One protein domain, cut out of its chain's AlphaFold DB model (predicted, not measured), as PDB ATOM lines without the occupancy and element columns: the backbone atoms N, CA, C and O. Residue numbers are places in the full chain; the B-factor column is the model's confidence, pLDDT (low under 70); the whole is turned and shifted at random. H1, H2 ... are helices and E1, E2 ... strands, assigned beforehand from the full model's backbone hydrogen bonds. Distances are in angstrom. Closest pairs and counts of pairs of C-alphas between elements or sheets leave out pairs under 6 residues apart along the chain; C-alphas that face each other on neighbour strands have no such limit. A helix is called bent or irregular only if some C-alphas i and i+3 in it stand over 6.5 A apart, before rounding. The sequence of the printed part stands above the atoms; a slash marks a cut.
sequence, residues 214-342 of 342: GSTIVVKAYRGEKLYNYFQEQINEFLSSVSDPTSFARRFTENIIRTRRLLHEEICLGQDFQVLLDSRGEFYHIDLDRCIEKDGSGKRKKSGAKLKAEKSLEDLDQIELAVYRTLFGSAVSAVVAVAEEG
ATOM      1  N   GLY A 214      32.916  43.097 -32.431       79.69
ATOM      2  CA  GLY A 214      32.942  43.142 -30.970       79.69
ATOM      3  C   GLY A 214      34.040  42.295 -30.326       79.69
ATOM      4  O   GLY A 214      34.939  41.772 -30.988       79.69
ATOM      5  N   SER A 215      33.973  42.202 -28.999       85.31
ATOM      6  CA  SER A 215      34.887  41.388 -28.200       85.31
ATOM      7  C   SER A 215      34.653  39.908 -28.486       85.31
ATOM      8  O   SER A 215      33.515  39.432 -28.435       85.31
ATOM      9  N   THR A 216      35.738  39.187 -28.769       90.44
ATOM     10  CA  THR A 216      35.727  37.740 -28.994       90.44
ATOM     11  C   THR A 216      36.827  37.073 -28.187       90.44
ATOM     12  O   THR A 216      37.875  37.669 -27.940       90.44
ATOM     13  N   ILE A 217      36.598  35.820 -27.809       91.12
ATOM     14  CA  ILE A 217      37.613  34.940 -27.233       91.12
ATOM     15  C   ILE A 217      37.767  33.700 -28.113       91.12
ATOM     16  O   ILE A 217      36.795  33.170 -28.655       91.12
ATOM     17  N   VAL A 218      39.006  33.233 -28.276       88.31
ATOM     18  CA  VAL A 218      39.287  31.979 -28.982       88.31
ATOM     19  C   VAL A 218      39.031  30.813 -28.037       88.31
ATOM     20  O   VAL A 218      39.769  30.612 -27.071       88.31
ATOM     21  N   VAL A 219      38.045  29.993 -28.375       86.31
ATOM     22  CA  VAL A 219      37.845  28.669 -27.798       86.31
ATOM     23  C   VAL A 219      38.534  27.668 -28.713       86.31
ATOM     24  O   VAL A 219      38.181  27.519 -29.878       86.31
ATOM     25  N   LYS A 220      39.556  26.989 -28.210       82.81
ATOM     26  CA  LYS A 220      40.279  25.964 -28.971       82.81
ATOM     27  C   LYS A 220      40.210  24.629 -28.234       82.81
ATOM     28  O   LYS A 220      39.846  24.606 -27.071       82.81
ATOM     29  N   ALA A 221      40.525  23.525 -28.892       68.56
ATOM     30  CA  ALA A 221      40.848  22.269 -28.226       68.56
ATOM     31  C   ALA A 221      42.352  22.060 -28.383       68.56
ATOM     32  O   ALA A 221      42.879  22.022 -29.500       68.56
ATOM     33  N   TYR A 222      43.086  21.991 -27.274       59.34
ATOM     34  CA  TYR A 222      44.539  21.826 -27.314       59.34
ATOM     35  C   TYR A 222      44.992  20.752 -26.333       59.34
ATOM     36  O   TYR A 222      44.284  20.341 -25.424       59.34
ATOM     37  N   ARG A 223      46.201  20.234 -26.552       56.41
ATOM     38  CA  ARG A 223      46.748  19.091 -25.815       56.41
ATOM     39  C   ARG A 223      46.940  19.393 -24.312       56.41
ATOM     40  O   ARG A 223      48.047  19.721 -23.903       56.41
ATOM     41  N   GLY A 224      45.903  19.179 -23.497       55.44
ATOM     42  CA  GLY A 224      45.988  19.078 -22.028       55.44
ATOM     43  C   GLY A 224      45.605  20.346 -21.254       55.44
ATOM     44  O   GLY A 224      45.134  21.318 -21.833       55.44
ATOM     45  N   GLU A 225      45.861  20.322 -19.942       57.19
ATOM     46  CA  GLU A 225      45.444  21.313 -18.924       57.19
ATOM     47  C   GLU A 225      45.764  22.780 -19.259       57.19
ATOM     48  O   GLU A 225      45.052  23.693 -18.850       57.19
ATOM     49  N   LYS A 226      46.815  23.027 -20.049       58.06
ATOM     50  CA  LYS A 226      47.285  24.384 -20.371       58.06
ATOM     51  C   LYS A 226      46.235  25.255 -21.054       58.06
ATOM     52  O   LYS A 226      46.332  26.474 -20.970       58.06
ATOM     53  N   LEU A 227      45.272  24.658 -21.759       62.72
ATOM     54  CA  LEU A 227      44.267  25.447 -22.449       62.72
ATOM     55  C   LEU A 227      43.110  25.860 -21.560       62.72
ATOM     56  O   LEU A 227      42.715  27.018 -21.618       62.72
ATOM     57  N   TYR A 228      42.590  24.941 -20.751       66.75
ATOM     58  CA  TYR A 228      41.598  25.312 -19.757       66.75
ATOM     59  C   TYR A 228      42.130  26.484 -18.927       66.75
ATOM     60  O   TYR A 228      41.439  27.481 -18.797       66.75
ATOM     61  N   ASN A 229      43.411  26.457 -18.543       70.31
ATOM     62  CA  ASN A 229      44.063  27.587 -17.877       70.31
ATOM     63  C   ASN A 229      44.071  28.871 -18.732       70.31
ATOM     64  O   ASN A 229      43.674  29.918 -18.242       70.31
ATOM     65  N   TYR A 230      44.437  28.796 -20.017       71.88
ATOM     66  CA  TYR A 230      44.399  29.957 -20.923       71.88
ATOM     67  C   TYR A 230      42.986  30.542 -21.089       71.88
ATOM     68  O   TYR A 230      42.807  31.758 -21.115       71.88
ATOM     69  N   PHE A 231      41.973  29.683 -21.218       80.50
ATOM     70  CA  PHE A 231      40.581  30.108 -21.294       80.50
ATOM     71  C   PHE A 231      40.138  30.731 -19.967       80.50
ATOM     72  O   PHE A 231      39.576  31.818 -19.974       80.50
ATOM     73  N   GLN A 232      40.458  30.101 -18.834       78.31
ATOM     74  CA  GLN A 232      40.172  30.604 -17.487       78.31
ATOM     75  C   GLN A 232      40.786  31.985 -17.226       78.31
ATOM     76  O   GLN A 232      40.141  32.838 -16.624       78.31
ATOM     77  N   GLU A 233      42.005  32.230 -17.709       81.75
ATOM     78  CA  GLU A 233      42.672  33.530 -17.573       81.75
ATOM     79  C   GLU A 233      41.907  34.657 -18.284       81.75
ATOM     80  O   GLU A 233      41.885  35.783 -17.795       81.75
ATOM     81  N   GLN A 234      41.248  34.362 -19.407       87.06
ATOM     82  CA  GLN A 234      40.590  35.373 -20.245       87.06
ATOM     83  C   GLN A 234      39.075  35.431 -20.061       87.06
ATOM     84  O   GLN A 234      38.458  36.454 -20.360       87.06
ATOM     85  N   ILE A 235      38.455  34.354 -19.574       88.81
ATOM     86  CA  ILE A 235      36.998  34.239 -19.553       88.81
ATOM     87  C   ILE A 235      36.355  35.257 -18.612       88.81
ATOM     88  O   ILE A 235      35.307  35.797 -18.941       88.81
ATOM     89  N   ASN A 236      36.994  35.590 -17.488       89.12
ATOM     90  CA  ASN A 236      36.455  36.576 -16.550       89.12
ATOM     91  C   ASN A 236      36.421  37.986 -17.159       89.12
ATOM     92  O   ASN A 236      35.400  38.667 -17.075       89.12
ATOM     93  N   GLU A 237      37.507  38.408 -17.814       90.44
ATOM     94  CA  GLU A 237      37.558  39.696 -18.514       90.44
ATOM     95  C   GLU A 237      36.550  39.723 -19.667       90.44
ATOM     96  O   GLU A 237      35.751  40.654 -19.778       90.44
ATOM     97  N   PHE A 238      36.509  38.664 -20.475       93.25
ATOM     98  CA  PHE A 238      35.558  38.549 -21.574       93.25
ATOM     99  C   PHE A 238      34.102  38.618 -21.090       93.25
ATOM    100  O   PHE A 238      33.323  39.420 -21.608       93.25
ATOM    101  N   LEU A 239      33.728  37.835 -20.073       93.12
ATOM    102  CA  LEU A 239      32.361  37.810 -19.546       93.12
ATOM    103  C   LEU A 239      31.981  39.112 -18.835       93.12
ATOM    104  O   LEU A 239      30.804  39.459 -18.827       93.12
ATOM    105  N   SER A 240      32.946  39.888 -18.332       90.69
ATOM    106  CA  SER A 240      32.669  41.235 -17.807       90.69
ATOM    107  C   SER A 240      32.143  42.206 -18.875       90.69
ATOM    108  O   SER A 240      31.481  43.187 -18.544       90.69
ATOM    109  N   SER A 241      32.382  41.914 -20.161       90.25
ATOM    110  CA  SER A 241      31.851  42.690 -21.289       90.25
ATOM    111  C   SER A 241      30.457  42.246 -21.758       90.25
ATOM    112  O   SER A 241      29.857  42.901 -22.610       90.25
ATOM    113  N   VAL A 242      29.920  41.145 -21.217       93.62
ATOM    114  CA  VAL A 242      28.601  40.616 -21.590       93.62
ATOM    115  C   VAL A 242      27.504  41.445 -20.921       93.62
ATOM    116  O   VAL A 242      27.299  41.381 -19.712       93.62
ATOM    117  N   SER A 243      26.753  42.204 -21.721       93.94
ATOM    118  CA  SER A 243      25.694  43.093 -21.223       93.94
ATOM    119  C   SER A 243      24.424  42.365 -20.768       93.94
ATOM    120  O   SER A 243      23.672  42.897 -19.958       93.94
ATOM    121  N   ASP A 244      24.158  41.175 -21.312       95.06
ATOM    122  CA  ASP A 244      22.995  40.342 -20.973       95.06
ATOM    123  C   ASP A 244      23.436  38.886 -20.742       95.06
ATOM    124  O   ASP A 244      23.433  38.077 -21.680       95.06
ATOM    125  N   PRO A 245      23.829  38.541 -19.499       94.06
ATOM    126  CA  PRO A 245      24.282  37.199 -19.135       94.06
ATOM    127  C   PRO A 245      23.278  36.088 -19.456       94.06
ATOM    128  O   PRO A 245      23.674  34.988 -19.835       94.06
ATOM    129  N   THR A 246      21.977  36.364 -19.337       92.94
ATOM    130  CA  THR A 246      20.921  35.365 -19.549       92.94
ATOM    131  C   THR A 246      20.775  35.034 -21.030       92.94
ATOM    132  O   THR A 246      20.791  33.859 -21.407       92.94
ATOM    133  N   SER A 247      20.673  36.052 -21.893       95.69
ATOM    134  CA  SER A 247      20.613  35.827 -23.344       95.69
ATOM    135  C   SER A 247      21.904  35.218 -23.880       95.69
ATOM    136  O   SER A 247      21.841  34.357 -24.763       95.69
ATOM    137  N   PHE A 248      23.053  35.635 -23.338       95.62
ATOM    138  CA  PHE A 248      24.349  35.043 -23.648       95.62
ATOM    139  C   PHE A 248      24.369  33.551 -23.308       95.62
ATOM    140  O   PHE A 248      24.632  32.744 -24.193       95.62
ATOM    141  N   ALA A 249      24.033  33.170 -22.068       95.12
ATOM    142  CA  ALA A 249      24.088  31.779 -21.615       95.12
ATOM    143  C   ALA A 249      23.190  30.866 -22.460       95.12
ATOM    144  O   ALA A 249      23.603  29.778 -22.858       95.12
ATOM    145  N   ARG A 250      21.991  31.345 -22.817       95.25
ATOM    146  CA  ARG A 250      21.076  30.613 -23.698       95.25
ATOM    147  C   ARG A 250      21.701  30.332 -25.070       95.25
ATOM    148  O   ARG A 250      21.748  29.178 -25.488       95.25
ATOM    149  N   ARG A 251      22.193  31.366 -25.767       95.62
ATOM    150  CA  ARG A 251      22.819  31.214 -27.098       95.62
ATOM    151  C   ARG A 251      24.101  30.396 -27.038       95.62
ATOM    152  O   ARG A 251      24.340  29.568 -27.911       95.62
ATOM    153  N   PHE A 252      24.886  30.590 -25.987       94.88
ATOM    154  CA  PHE A 252      26.100  29.833 -25.738       94.88
ATOM    155  C   PHE A 252      25.797  28.332 -25.622       94.88
ATOM    156  O   PHE A 252      26.391  27.540 -26.349       94.88
ATOM    157  N   THR A 253      24.814  27.926 -24.811       94.25
ATOM    158  CA  THR A 253      24.416  26.510 -24.706       94.25
ATOM    159  C   THR A 253      23.842  25.964 -26.011       94.25
ATOM    160  O   THR A 253      24.181  24.846 -26.402       94.25
ATOM    161  N   GLU A 254      23.030  26.738 -26.739       93.75
ATOM    162  CA  GLU A 254      22.553  26.336 -28.070       93.75
ATOM    163  C   GLU A 254      23.728  26.055 -29.029       93.75
ATOM    164  O   GLU A 254      23.744  25.028 -29.714       93.75
ATOM    165  N   ASN A 255      24.741  26.925 -29.041       93.88
ATOM    166  CA  ASN A 255      25.938  26.776 -29.866       93.88
ATOM    167  C   ASN A 255      26.837  25.613 -29.417       93.88
ATOM    168  O   ASN A 255      27.352  24.879 -30.264       93.88
ATOM    169  N   ILE A 256      26.977  25.378 -28.110       92.69
ATOM    170  CA  ILE A 256      27.677  24.207 -27.565       92.69
ATOM    171  C   ILE A 256      27.004  22.911 -28.044       92.69
ATOM    172  O   ILE A 256      27.686  22.016 -28.545       92.69
ATOM    173  N   ILE A 257      25.673  22.805 -27.953       93.06
ATOM    174  CA  ILE A 257      24.926  21.615 -28.397       93.06
ATOM    175  C   ILE A 257      25.146  21.359 -29.895       93.06
ATOM    176  O   ILE A 257      25.458  20.230 -30.287       93.06
ATOM    177  N   ARG A 258      25.039  22.401 -30.733       92.38
ATOM    178  CA  ARG A 258      25.307  22.295 -32.180       92.38
ATOM    179  C   ARG A 258      26.744  21.862 -32.453       92.38
ATOM    180  O   ARG A 258      26.969  20.956 -33.251       92.38
ATOM    181  N   THR A 259      27.705  22.449 -31.748       92.12
ATOM    182  CA  THR A 259      29.131  22.133 -31.888       92.12
ATOM    183  C   THR A 259      29.438  20.688 -31.505       92.12
ATOM    184  O   THR A 259      30.163  20.013 -32.232       92.12
ATOM    185  N   ARG A 260      28.859  20.179 -30.407       91.94
ATOM    186  CA  ARG A 260      29.006  18.770 -30.004       91.94
ATOM    187  C   ARG A 260      28.512  17.837 -31.105       91.94
ATOM    188  O   ARG A 260      29.226  16.919 -31.504       91.94
ATOM    189  N   ARG A 261      27.317  18.102 -31.642       93.06
ATOM    190  CA  ARG A 261      26.746  17.329 -32.754       93.06
ATOM    191  C   ARG A 261      27.657  17.352 -33.984       93.06
ATOM    192  O   ARG A 261      27.963  16.302 -34.543       93.06
ATOM    193  N   LEU A 262      28.139  18.532 -34.355       91.75
ATOM    194  CA  LEU A 262      29.047  18.721 -35.478       91.75
ATOM    195  C   LEU A 262      30.377  17.974 -35.284       91.75
ATOM    196  O   LEU A 262      30.836  17.325 -36.212       91.75
ATOM    197  N   LEU A 263      30.964  17.963 -34.085       90.12
ATOM    198  CA  LEU A 263      32.184  17.193 -33.800       90.12
ATOM    199  C   LEU A 263      31.971  15.671 -33.828       90.12
ATOM    200  O   LEU A 263      32.891  14.933 -34.191       90.12
ATOM    201  N   HIS A 264      30.776  15.197 -33.470       90.81
ATOM    202  CA  HIS A 264      30.420  13.784 -33.584       90.81
ATOM    203  C   HIS A 264      30.256  13.336 -35.037       90.81
ATOM    204  O   HIS A 264      30.735  12.263 -35.407       90.81
ATOM    205  N   GLU A 265      29.575  14.138 -35.853       91.38
ATOM    206  CA  GLU A 265      29.253  13.781 -37.237       91.38
ATOM    207  C   GLU A 265      30.417  14.089 -38.198       91.38
ATOM    208  O   GLU A 265      30.701  13.313 -39.110       91.38
ATOM    209  N   GLU A 266      31.169  15.161 -37.937       92.00
ATOM    210  CA  GLU A 266      32.289  15.645 -38.749       92.00
ATOM    211  C   GLU A 266      33.607  15.566 -37.979       92.00
ATOM    212  O   GLU A 266      34.298  16.554 -37.738       92.00
ATOM    213  N   ILE A 267      33.994  14.342 -37.623       88.94
ATOM    214  CA  ILE A 267      35.158  14.026 -36.773       88.94
ATOM    215  C   ILE A 267      36.465  14.717 -37.220       88.94
ATOM    216  O   ILE A 267      37.354  14.973 -36.407       88.94
ATOM    217  N   CYS A 268      36.618  15.026 -38.510       87.94
ATOM    218  CA  CYS A 268      37.783  15.757 -39.011       87.94
ATOM    219  C   CYS A 268      37.924  17.172 -38.424       87.94
ATOM    220  O   CYS A 268      39.050  17.659 -38.333       87.94
ATOM    221  N   LEU A 269      36.831  17.792 -37.970       88.19
ATOM    222  CA  LEU A 269      36.829  19.098 -37.306       88.19
ATOM    223  C   LEU A 269      37.435  19.058 -35.902       88.19
ATOM    224  O   LEU A 269      37.886  20.089 -35.414       88.19
ATOM    225  N   GLY A 270      37.547  17.876 -35.285       85.94
ATOM    226  CA  GLY A 270      38.297  17.706 -34.039       85.94
ATOM    227  C   GLY A 270      39.796  17.997 -34.195       85.94
ATOM    228  O   GLY A 270      40.499  18.237 -33.214       85.94
ATOM    229  N   GLN A 271      40.330  17.983 -35.424       83.38
ATOM    230  CA  GLN A 271      41.727  18.319 -35.672       83.38
ATOM    231  C   GLN A 271      41.977  19.815 -35.468       83.38
ATOM    232  O   GLN A 271      41.689  20.618 -36.347       83.38
ATOM    233  N   ASP A 272      42.633  20.150 -34.356       78.62
ATOM    234  CA  ASP A 272      42.964  21.535 -33.993       78.62
ATOM    235  C   ASP A 272      41.701  22.409 -33.931       78.62
ATOM    236  O   ASP A 272      41.723  23.559 -34.377       78.62
ATOM    237  N   PHE A 273      40.618  21.819 -33.402       86.38
ATOM    238  CA  PHE A 273      39.300  22.432 -33.267       86.38
ATOM    239  C   PHE A 273      39.410  23.821 -32.646       86.38
ATOM    240  O   PHE A 273      40.035  23.996 -31.596       86.38
ATOM    241  N   GLN A 274      38.808  24.802 -33.310       87.88
ATOM    242  CA  GLN A 274      38.839  26.200 -32.917       87.88
ATOM    243  C   GLN A 274      37.532  26.889 -33.310       87.88
ATOM    244  O   GLN A 274      37.049  26.749 -34.435       87.88
ATOM    245  N   VAL A 275      36.992  27.677 -32.389       91.44
ATOM    246  CA  VAL A 275      35.855  28.569 -32.602       91.44
ATOM    247  C   VAL A 275      36.132  29.907 -31.922       91.44
ATOM    248  O   VAL A 275      36.868  29.993 -30.938       91.44
ATOM    249  N   LEU A 276      35.554  30.972 -32.457       92.69
ATOM    250  CA  LEU A 276      35.511  32.275 -31.805       92.69
ATOM    251  C   LEU A 276      34.156  32.413 -31.115       92.69
ATOM    252  O   LEU A 276      33.128  32.168 -31.740       92.69
ATOM    253  N   LEU A 277      34.166  32.791 -29.840       93.00
ATOM    254  CA  LEU A 277      32.975  33.089 -29.051       93.00
ATOM    255  C   LEU A 277      32.845  34.606 -28.914       93.00
ATOM    256  O   LEU A 277      33.770  35.248 -28.412       93.00
ATOM    257  N   ASP A 278      31.727  35.175 -29.365       93.88
ATOM    258  CA  ASP A 278      31.437  36.606 -29.219       93.88
ATOM    259  C   ASP A 278      30.660  36.930 -27.930       93.88
ATOM    260  O   ASP A 278      30.062  36.062 -27.291       93.88
ATOM    261  N   SER A 279      30.647  38.208 -27.544       94.00
ATOM    262  CA  SER A 279      29.921  38.711 -26.357       94.00
ATOM    263  C   SER A 279      28.396  38.501 -26.380       94.00
ATOM    264  O   SER A 279      27.718  38.796 -25.396       94.00
ATOM    265  N   ARG A 280      27.828  37.981 -27.477       93.81
ATOM    266  CA  ARG A 280      26.406  37.632 -27.603       93.81
ATOM    267  C   ARG A 280      26.145  36.144 -27.388       93.81
ATOM    268  O   ARG A 280      24.973  35.773 -27.369       93.81
ATOM    269  N   GLY A 281      27.184  35.329 -27.209       94.06
ATOM    270  CA  GLY A 281      27.080  33.880 -27.039       94.06
ATOM    271  C   GLY A 281      27.112  33.110 -28.360       94.06
ATOM    272  O   GLY A 281      26.749  31.933 -28.374       94.06
ATOM    273  N   GLU A 282      27.503  33.750 -29.467       93.44
ATOM    274  CA  GLU A 282      27.574  33.113 -30.783       93.44
ATOM    275  C   GLU A 282      28.931  32.458 -31.025       93.44
ATOM    276  O   GLU A 282      29.981  33.026 -30.710       93.44
ATOM    277  N   PHE A 283      28.902  31.260 -31.613       93.25
ATOM    278  CA  PHE A 283      30.103  30.550 -32.047       93.25
ATOM    279  C   PHE A 283      30.339  30.790 -33.527       93.25
ATOM    280  O   PHE A 283      29.438  30.601 -34.342       93.25
ATOM    281  N   TYR A 284      31.575  31.139 -33.864       93.06
ATOM    282  CA  TYR A 284      32.060  31.255 -35.230       93.06
ATOM    283  C   TYR A 284      33.144  30.213 -35.461       93.06
ATOM    284  O   TYR A 284      34.236  30.296 -34.892       93.06
ATOM    285  N   HIS A 285      32.848  29.221 -36.293       91.50
ATOM    286  CA  HIS A 285      33.787  28.151 -36.581       91.50
ATOM    287  C   HIS A 285      34.936  28.663 -37.441       91.50
ATOM    288  O   HIS A 285      34.725  29.315 -38.469       91.50
ATOM    289  N   ILE A 286      36.162  28.351 -37.017       89.06
ATOM    290  CA  ILE A 286      37.367  28.690 -37.766       89.06
ATOM    291  C   ILE A 286      38.144  27.439 -38.167       89.06
ATOM    292  O   ILE A 286      37.973  26.374 -37.586       89.06
ATOM    293  N   ASP A 287      38.979  27.572 -39.200       85.50
ATOM    294  CA  ASP A 287      39.782  26.474 -39.751       85.50
ATOM    295  C   ASP A 287      38.942  25.249 -40.194       85.50
ATOM    296  O   ASP A 287      39.307  24.092 -39.996       85.50
ATOM    297  N   LEU A 288      37.814  25.489 -40.875       90.62
ATOM    298  CA  LEU A 288      36.998  24.426 -41.495       90.62
ATOM    299  C   LEU A 288      37.754  23.639 -42.586       90.62
ATOM    300  O   LEU A 288      37.353  22.547 -42.992       90.62
ATOM    301  N   ASP A 289      38.894  24.159 -43.038       87.25
ATOM    302  CA  ASP A 289      39.746  23.559 -44.056       87.25
ATOM    303  C   ASP A 289      40.431  22.259 -43.592       87.25
ATOM    304  O   ASP A 289      40.949  21.502 -44.420       87.25
ATOM    305  N   ARG A 290      40.393  21.945 -42.288       84.19
ATOM    306  CA  ARG A 290      40.947  20.715 -41.683       84.19
ATOM    307  C   ARG A 290      40.332  19.437 -42.248       84.19
ATOM    308  O   ARG A 290      41.032  18.437 -42.405       84.19
ATOM    309  N   CYS A 291      39.059  19.479 -42.635       85.06
ATOM    310  CA  CYS A 291      38.374  18.357 -43.280       85.06
ATOM    311  C   CYS A 291      38.799  18.129 -44.738       85.06
ATOM    312  O   CYS A 291      38.562  17.055 -45.305       85.06
ATOM    313  N   ILE A 292      39.469  19.115 -45.336       86.31
ATOM    314  CA  ILE A 292      39.948  19.086 -46.719       86.31
ATOM    315  C   ILE A 292      41.418  18.645 -46.783       86.31
ATOM    316  O   ILE A 292      41.867  18.103 -47.797       86.31
ATOM    317  N   GLU A 293      42.181  18.824 -45.699       71.38
ATOM    318  CA  GLU A 293      43.601  18.484 -45.669       71.38
ATOM    319  C   GLU A 293      43.857  16.980 -45.848       71.38
ATOM    320  O   GLU A 293      43.515  16.128 -45.022       71.38
ATOM    321  N   LYS A 294      44.538  16.656 -46.948       65.56
ATOM    322  CA  LYS A 294      45.152  15.348 -47.167       65.56
ATOM    323  C   LYS A 294      46.519  15.307 -46.475       65.56
ATOM    324  O   LYS A 294      47.230  16.312 -46.424       65.56
ATOM    325  N   ASP A 295      46.890  14.157 -45.927       57.28
ATOM    326  CA  ASP A 295      48.261  13.892 -45.504       57.28
ATOM    327  C   ASP A 295      49.214  13.820 -46.709       57.28
ATOM    328  O   ASP A 295      48.795  13.865 -47.868       57.28
ATOM    329  N   GLY A 296      50.517  13.697 -46.439       48.19
ATOM    330  CA  GLY A 296      51.541  13.567 -47.482       48.19
ATOM    331  C   GLY A 296      51.378  12.336 -48.386       48.19
ATOM    332  O   GLY A 296      52.043  12.262 -49.410       48.19
ATOM    333  N   SER A 297      50.483  11.399 -48.043       52.38
ATOM    334  CA  SER A 297      50.123  10.236 -48.862       52.38
ATOM    335  C   SER A 297      48.830  10.431 -49.668       52.38
ATOM    336  O   SER A 297      48.359   9.505 -50.324       52.38
ATOM    337  N   GLY A 298      48.224  11.623 -49.616       55.75
ATOM    338  CA  GLY A 298      46.966  11.921 -50.298       55.75
ATOM    339  C   GLY A 298      45.720  11.358 -49.602       55.75
ATOM    340  O   GLY A 298      44.612  11.522 -50.123       55.75
ATOM    341  N   LYS A 299      45.857  10.727 -48.427       55.16
ATOM    342  CA  LYS A 299      44.734  10.219 -47.629       55.16
ATOM    343  C   LYS A 299      44.243  11.307 -46.676       55.16
ATOM    344  O   LYS A 299      45.013  12.138 -46.208       55.16
ATOM    345  N   ARG A 300      42.942  11.333 -46.368       59.16
ATOM    346  CA  ARG A 300      42.438  12.197 -45.282       59.16
ATOM    347  C   ARG A 300      43.078  11.728 -43.973       59.16
ATOM    348  O   ARG A 300      43.030  10.527 -43.694       59.16
ATOM    349  N   LYS A 301      43.642  12.648 -43.176       59.12
ATOM    350  CA  LYS A 301      44.193  12.364 -41.836       59.12
ATOM    351  C   LYS A 301      43.078  11.877 -40.903       59.12
ATOM    352  O   LYS A 301      42.504  12.651 -40.150       59.12
ATOM    353  N   LYS A 302      42.721  10.596 -40.985       58.66
ATOM    354  CA  LYS A 302      41.699   9.985 -40.121       58.66
ATOM    355  C   LYS A 302      42.303   9.413 -38.839       58.66
ATOM    356  O   LYS A 302      41.617   9.356 -37.822       58.66
ATOM    357  N   SER A 303      43.577   9.014 -38.860       57.97
ATOM    358  CA  SER A 303      44.260   8.493 -37.674       57.97
ATOM    359  C   SER A 303      44.424   9.605 -36.631       57.97
ATOM    360  O   SER A 303      45.110  10.601 -36.844       57.97
ATOM    361  N   GLY A 304      43.731   9.452 -35.502       74.62
ATOM    362  CA  GLY A 304      43.739  10.401 -34.386       74.62
ATOM    363  C   GLY A 304      42.679  11.505 -34.444       74.62
ATOM    364  O   GLY A 304      42.506  12.182 -33.439       74.62
ATOM    365  N   ALA A 305      41.940  11.670 -35.548       79.06
ATOM    366  CA  ALA A 305      40.863  12.666 -35.624       79.06
ATOM    367  C   ALA A 305      39.733  12.347 -34.631       79.06
ATOM    368  O   ALA A 305      39.275  13.237 -33.928       79.06
ATOM    369  N   LYS A 306      39.371  11.061 -34.492       84.62
ATOM    370  CA  LYS A 306      38.373  10.597 -33.513       84.62
ATOM    371  C   LYS A 306      38.771  10.934 -32.075       84.62
ATOM    372  O   LYS A 306      38.032  11.631 -31.399       84.62
ATOM    373  N   LEU A 307      39.973  10.529 -31.664       84.50
ATOM    374  CA  LEU A 307      40.497  10.828 -30.328       84.50
ATOM    375  C   LEU A 307      40.570  12.342 -30.063       84.50
ATOM    376  O   LEU A 307      40.330  12.802 -28.953       84.50
ATOM    377  N   LYS A 308      40.911  13.137 -31.084       85.94
ATOM    378  CA  LYS A 308      40.937  14.601 -30.972       85.94
ATOM    379  C   LYS A 308      39.539  15.206 -30.867       85.94
ATOM    380  O   LYS A 308      39.371  16.152 -30.107       85.94
ATOM    381  N   ALA A 309      38.558  14.666 -31.587       86.38
ATOM    382  CA  ALA A 309      37.164  15.071 -31.461       86.38
ATOM    383  C   ALA A 309      36.625  14.746 -30.061       86.38
ATOM    384  O   ALA A 309      36.084  15.633 -29.419       86.38
ATOM    385  N   GLU A 310      36.869  13.534 -29.550       88.50
ATOM    386  CA  GLU A 310      36.505  13.128 -28.181       88.50
ATOM    387  C   GLU A 310      37.099  14.079 -27.136       88.50
ATOM    388  O   GLU A 310      36.372  14.639 -26.323       88.50
ATOM    389  N   LYS A 311      38.395  14.381 -27.241       86.38
ATOM    390  CA  LYS A 311      39.034  15.365 -26.361       86.38
ATOM    391  C   LYS A 311      38.451  16.776 -26.500       86.38
ATOM    392  O   LYS A 311      38.325  17.489 -25.513       86.38
ATOM    393  N   SER A 312      38.098  17.192 -27.716       87.75
ATOM    394  CA  SER A 312      37.469  18.501 -27.944       87.75
ATOM    395  C   SER A 312      36.091  18.578 -27.283       87.75
ATOM    396  O   SER A 312      35.714  19.639 -26.799       87.75
ATOM    397  N   LEU A 313      35.349  17.468 -27.235       89.31
ATOM    398  CA  LEU A 313      34.069  17.386 -26.531       89.31
ATOM    399  C   LEU A 313      34.257  17.527 -25.015       89.31
ATOM    400  O   LEU A 313      33.545  18.314 -24.399       89.31
ATOM    401  N   GLU A 314      35.249  16.847 -24.435       87.56
ATOM    402  CA  GLU A 314      35.602  17.005 -23.014       87.56
ATOM    403  C   GLU A 314      35.988  18.457 -22.679       87.56
ATOM    404  O   GLU A 314      35.513  19.018 -21.692       87.56
ATOM    405  N   ASP A 315      36.808  19.092 -23.525       85.31
ATOM    406  CA  ASP A 315      37.207  20.494 -23.356       85.31
ATOM    407  C   ASP A 315      35.978  21.431 -23.404       85.31
ATOM    408  O   ASP A 315      35.871  22.357 -22.594       85.31
ATOM    409  N   LEU A 316      35.019  21.182 -24.308       88.19
ATOM    410  CA  LEU A 316      33.772  21.956 -24.404       88.19
ATOM    411  C   LEU A 316      32.897  21.819 -23.152       88.19
ATOM    412  O   LEU A 316      32.288  22.805 -22.740       88.19
ATOM    413  N   ASP A 317      32.850  20.641 -22.528       88.12
ATOM    414  CA  ASP A 317      32.119  20.429 -21.273       88.12
ATOM    415  C   ASP A 317      32.721  21.259 -20.128       88.12
ATOM    416  O   ASP A 317      31.992  21.902 -19.369       88.12
ATOM    417  N   GLN A 318      34.055  21.306 -20.034       86.69
ATOM    418  CA  GLN A 318      34.760  22.117 -19.034       86.69
ATOM    419  C   GLN A 318      34.575  23.620 -19.272       86.69
ATOM    420  O   GLN A 318      34.398  24.387 -18.325       86.69
ATOM    421  N   ILE A 319      34.593  24.047 -20.535       88.00
ATOM    422  CA  ILE A 319      34.329  25.436 -20.923       88.00
ATOM    423  C   ILE A 319      32.889  25.831 -20.590       88.00
ATOM    424  O   ILE A 319      32.669  26.912 -20.045       88.00
ATOM    425  N   GLU A 320      31.916  24.963 -20.875       91.19
ATOM    426  CA  GLU A 320      30.519  25.215 -20.525       91.19
ATOM    427  C   GLU A 320      30.369  25.404 -19.013       91.19
ATOM    428  O   GLU A 320      29.843  26.424 -18.568       91.19
ATOM    429  N   LEU A 321      30.925  24.486 -18.221       88.12
ATOM    430  CA  LEU A 321      30.908  24.576 -16.764       88.12
ATOM    431  C   LEU A 321      31.550  25.874 -16.245       88.12
ATOM    432  O   LEU A 321      30.990  26.540 -15.373       88.12
ATOM    433  N   ALA A 322      32.705  26.250 -16.794       88.12
ATOM    434  CA  ALA A 322      33.414  27.472 -16.436       88.12
ATOM    435  C   ALA A 322      32.571  28.731 -16.674       88.12
ATOM    436  O   ALA A 322      32.449  29.567 -15.783       88.12
ATOM    437  N   VAL A 323      31.951  28.838 -17.852       90.88
ATOM    438  CA  VAL A 323      31.089  29.971 -18.208       90.88
ATOM    439  C   VAL A 323      29.918  30.088 -17.236       90.88
ATOM    440  O   VAL A 323      29.659  31.174 -16.719       90.88
ATOM    441  N   TYR A 324      29.240  28.978 -16.929       91.12
ATOM    442  CA  TYR A 324      28.117  28.983 -15.989       91.12
ATOM    443  C   TYR A 324      28.540  29.378 -14.570       91.12
ATOM    444  O   TYR A 324      27.861  30.188 -13.937       91.12
ATOM    445  N   ARG A 325      29.674  28.864 -14.081       89.00
ATOM    446  CA  ARG A 325      30.220  29.248 -12.772       89.00
ATOM    447  C   ARG A 325      30.576  30.734 -12.716       89.00
ATOM    448  O   ARG A 325      30.260  31.380 -11.724       89.00
ATOM    449  N   THR A 326      31.177  31.298 -13.762       90.06
ATOM    450  CA  THR A 326      31.520  32.728 -13.779       90.06
ATOM    451  C   THR A 326      30.278  33.616 -13.859       90.06
ATOM    452  O   THR A 326      30.194  34.606 -13.139       90.06
ATOM    453  N   LEU A 327      29.294  33.270 -14.696       90.44
ATOM    454  CA  LEU A 327      28.086  34.085 -14.864       90.44
ATOM    455  C   LEU A 327      27.124  34.001 -13.674       90.44
ATOM    456  O   LEU A 327      26.453  34.985 -13.363       90.44
ATOM    457  N   PHE A 328      27.031  32.838 -13.023       89.44
ATOM    458  CA  PHE A 328      25.974  32.551 -12.048       89.44
ATOM    459  C   PHE A 328      26.482  31.997 -10.713       89.44
ATOM    460  O   PHE A 328      25.670  31.573  -9.892       89.44
ATOM    461  N   GLY A 329      27.793  32.000 -10.459       84.44
ATOM    462  CA  GLY A 329      28.405  31.343  -9.297       84.44
ATOM    463  C   GLY A 329      27.785  31.726  -7.954       84.44
ATOM    464  O   GLY A 329      27.525  30.852  -7.135       84.44
ATOM    465  N   SER A 330      27.429  32.999  -7.751       75.06
ATOM    466  CA  SER A 330      26.758  33.437  -6.519       75.06
ATOM    467  C   SER A 330      25.363  32.825  -6.337       75.06
ATOM    468  O   SER A 330      24.957  32.547  -5.212       75.06
ATOM    469  N   ALA A 331      24.626  32.598  -7.428       74.06
ATOM    470  CA  ALA A 331      23.319  31.948  -7.393       74.06
ATOM    471  C   ALA A 331      23.449  30.430  -7.206       74.06
ATOM    472  O   ALA A 331      22.674  29.840  -6.461       74.06
ATOM    473  N   VAL A 332      24.455  29.803  -7.828       68.50
ATOM    474  CA  VAL A 332      24.736  28.367  -7.668       68.50
ATOM    475  C   VAL A 332      25.132  28.050  -6.229       68.50
ATOM    476  O   VAL A 332      24.550  27.149  -5.633       68.50
ATOM    477  N   SER A 333      26.040  28.828  -5.629       69.25
ATOM    478  CA  SER A 333      26.423  28.651  -4.223       69.25
ATOM    479  C   SER A 333      25.237  28.806  -3.269       69.25
ATOM    480  O   SER A 333      25.139  28.060  -2.302       69.25
ATOM    481  N   ALA A 334      24.309  29.727  -3.552       64.12
ATOM    482  CA  ALA A 334      23.102  29.894  -2.748       64.12
ATOM    483  C   ALA A 334      22.140  28.698  -2.871       64.12
ATOM    484  O   ALA A 334      21.582  28.262  -1.872       64.12
ATOM    485  N   VAL A 335      21.959  28.143  -4.075       67.75
ATOM    486  CA  VAL A 335      21.105  26.960  -4.290       67.75
ATOM    487  C   VAL A 335      21.704  25.712  -3.640       67.75
ATOM    488  O   VAL A 335      20.969  24.952  -3.017       67.75
ATOM    489  N   VAL A 336      23.021  25.515  -3.748       64.31
ATOM    490  CA  VAL A 336      23.719  24.394  -3.096       64.31
ATOM    491  C   VAL A 336      23.618  24.505  -1.574       64.31
ATOM    492  O   VAL A 336      23.238  23.531  -0.937       64.31
ATOM    493  N   ALA A 337      23.841  25.691  -0.997       61.19
ATOM    494  CA  ALA A 337      23.698  25.900   0.446       61.19
ATOM    495  C   ALA A 337      22.278  25.573   0.948       61.19
ATOM    496  O   ALA A 337      22.119  24.903   1.962       61.19
ATOM    497  N   VAL A 338      21.239  25.975   0.207       66.56
ATOM    498  CA  VAL A 338      19.842  25.652   0.553       66.56
ATOM    499  C   VAL A 338      19.549  24.151   0.430       66.56
ATOM    500  O   VAL A 338      18.741  23.629   1.192       66.56
ATOM    501  N   ALA A 339      20.184  23.453  -0.514       63.75
ATOM    502  CA  ALA A 339      20.017  22.010  -0.683       63.75
ATOM    503  C   ALA A 339      20.748  21.183   0.389       63.75
ATOM    504  O   ALA A 339      20.311  20.079   0.685       63.75
ATOM    505  N   GLU A 340      21.840  21.692   0.967       63.72
ATOM    506  CA  GLU A 340      22.576  21.027   2.055       63.72
ATOM    507  C   GLU A 340      21.927  21.228   3.437       63.72
ATOM    508  O   GLU A 340      22.169  20.442   4.353       63.72
ATOM    509  N   GLU A 341      21.094  22.260   3.597       67.00
ATOM    510  CA  GLU A 341      20.377  22.567   4.844       67.00
ATOM    511  C   GLU A 341      18.995  21.888   4.968       67.00
ATOM    512  O   GLU A 341      18.351  22.020   6.014       67.00
ATOM    513  N   GLY A 342      18.525  21.176   3.932       46.50
ATOM    514  CA  GLY A 342      17.196  20.539   3.865       46.50
ATOM    515  C   GLY A 342      17.222  19.016   3.890       46.50
ATOM    516  O   GLY A 342      16.347  18.437   4.573       46.50
TER     517      GLY A 342
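What this domain is: This is residues 214 to 342 of the 342 residues of the protein "Hypothetical protein" of Minutocellus polymorphus (UniProt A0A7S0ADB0). The long helix arm H5a runs between H1 and H2, and a small sheet of three strands covers H1 and H2, both on its same face. At one end H5 turns sharply into H5b, whose residues 334 to 340 stick out with 341 and 342; the link 292 to 304 lies at the other end. The 129 printed residues, mostly helix by class, hold E1 H1 H2 H3 E2 E3 H4 H5; the sheet, E1 E2 E3, is antiparallel. The whole is only just compact, close to loose, with radius of gyration 16.7 A, and spans 61 by 36 by 25 A.

Where its parts are: E1, residues 216 to 220, begins at C-alpha 216 (35.727, 37.740, -28.994). H1, 226 to 240, spans 22.5 A and is only just irregular: C-alphas 233 and 236 are 7.0 A apart. H2, 245 to 265, spans 30.0 A. H3 is 267 to 270, E2 274 to 278, E3 283 to 286, H4 288 to 291. H5, 305 to 340, was assigned as one helix by its hydrogen bonds but is bent, with C-alphas 327 and 330 8.5 A apart: H5a, 305 to 327, spans 32.5 A; H5b, 330 to 340, ends at C-alpha 340 (22.576, 21.027, 2.055).

How they stand to each other: H5a touches H2 at a shallow tilt of 9 degrees, opposite ways, closest C-alphas Leu 263 and Ala 309, 5.9 A. It touches H1, closest C-alphas Asn 236 and Thr 326, 6.8 A, and with residues 305 to 312 alone H3, closest Gly 270 and Ala 309, 3.9 A. H3 touches H4, closest C-alphas Cys 268 and Cys 291, 5.0 A. H1 is over E1, height over the sheet 8.6 A. N 217 and O 277, 2.9 A, join E1 and E2 within hydrogen-bond range; N 284 and O 276, 2.8 A, E3 and the inner strand E2. Every O i to N i+4 pair is within range in H2, H5a and H5b, 9 of 11 in H1; H3 and H4 are too short for one, with 1 of 1 and 0 of 1 O i to N i+3 pairs.

The domain as a whole: The C-alphas farthest apart, Ser 297 and Gly 342, are 63.0 A apart. The printed part has no cut; the link H4 to H5 is long. pLDDT is under 70 at 221 to 228, 294 to 303 and 332 to 342.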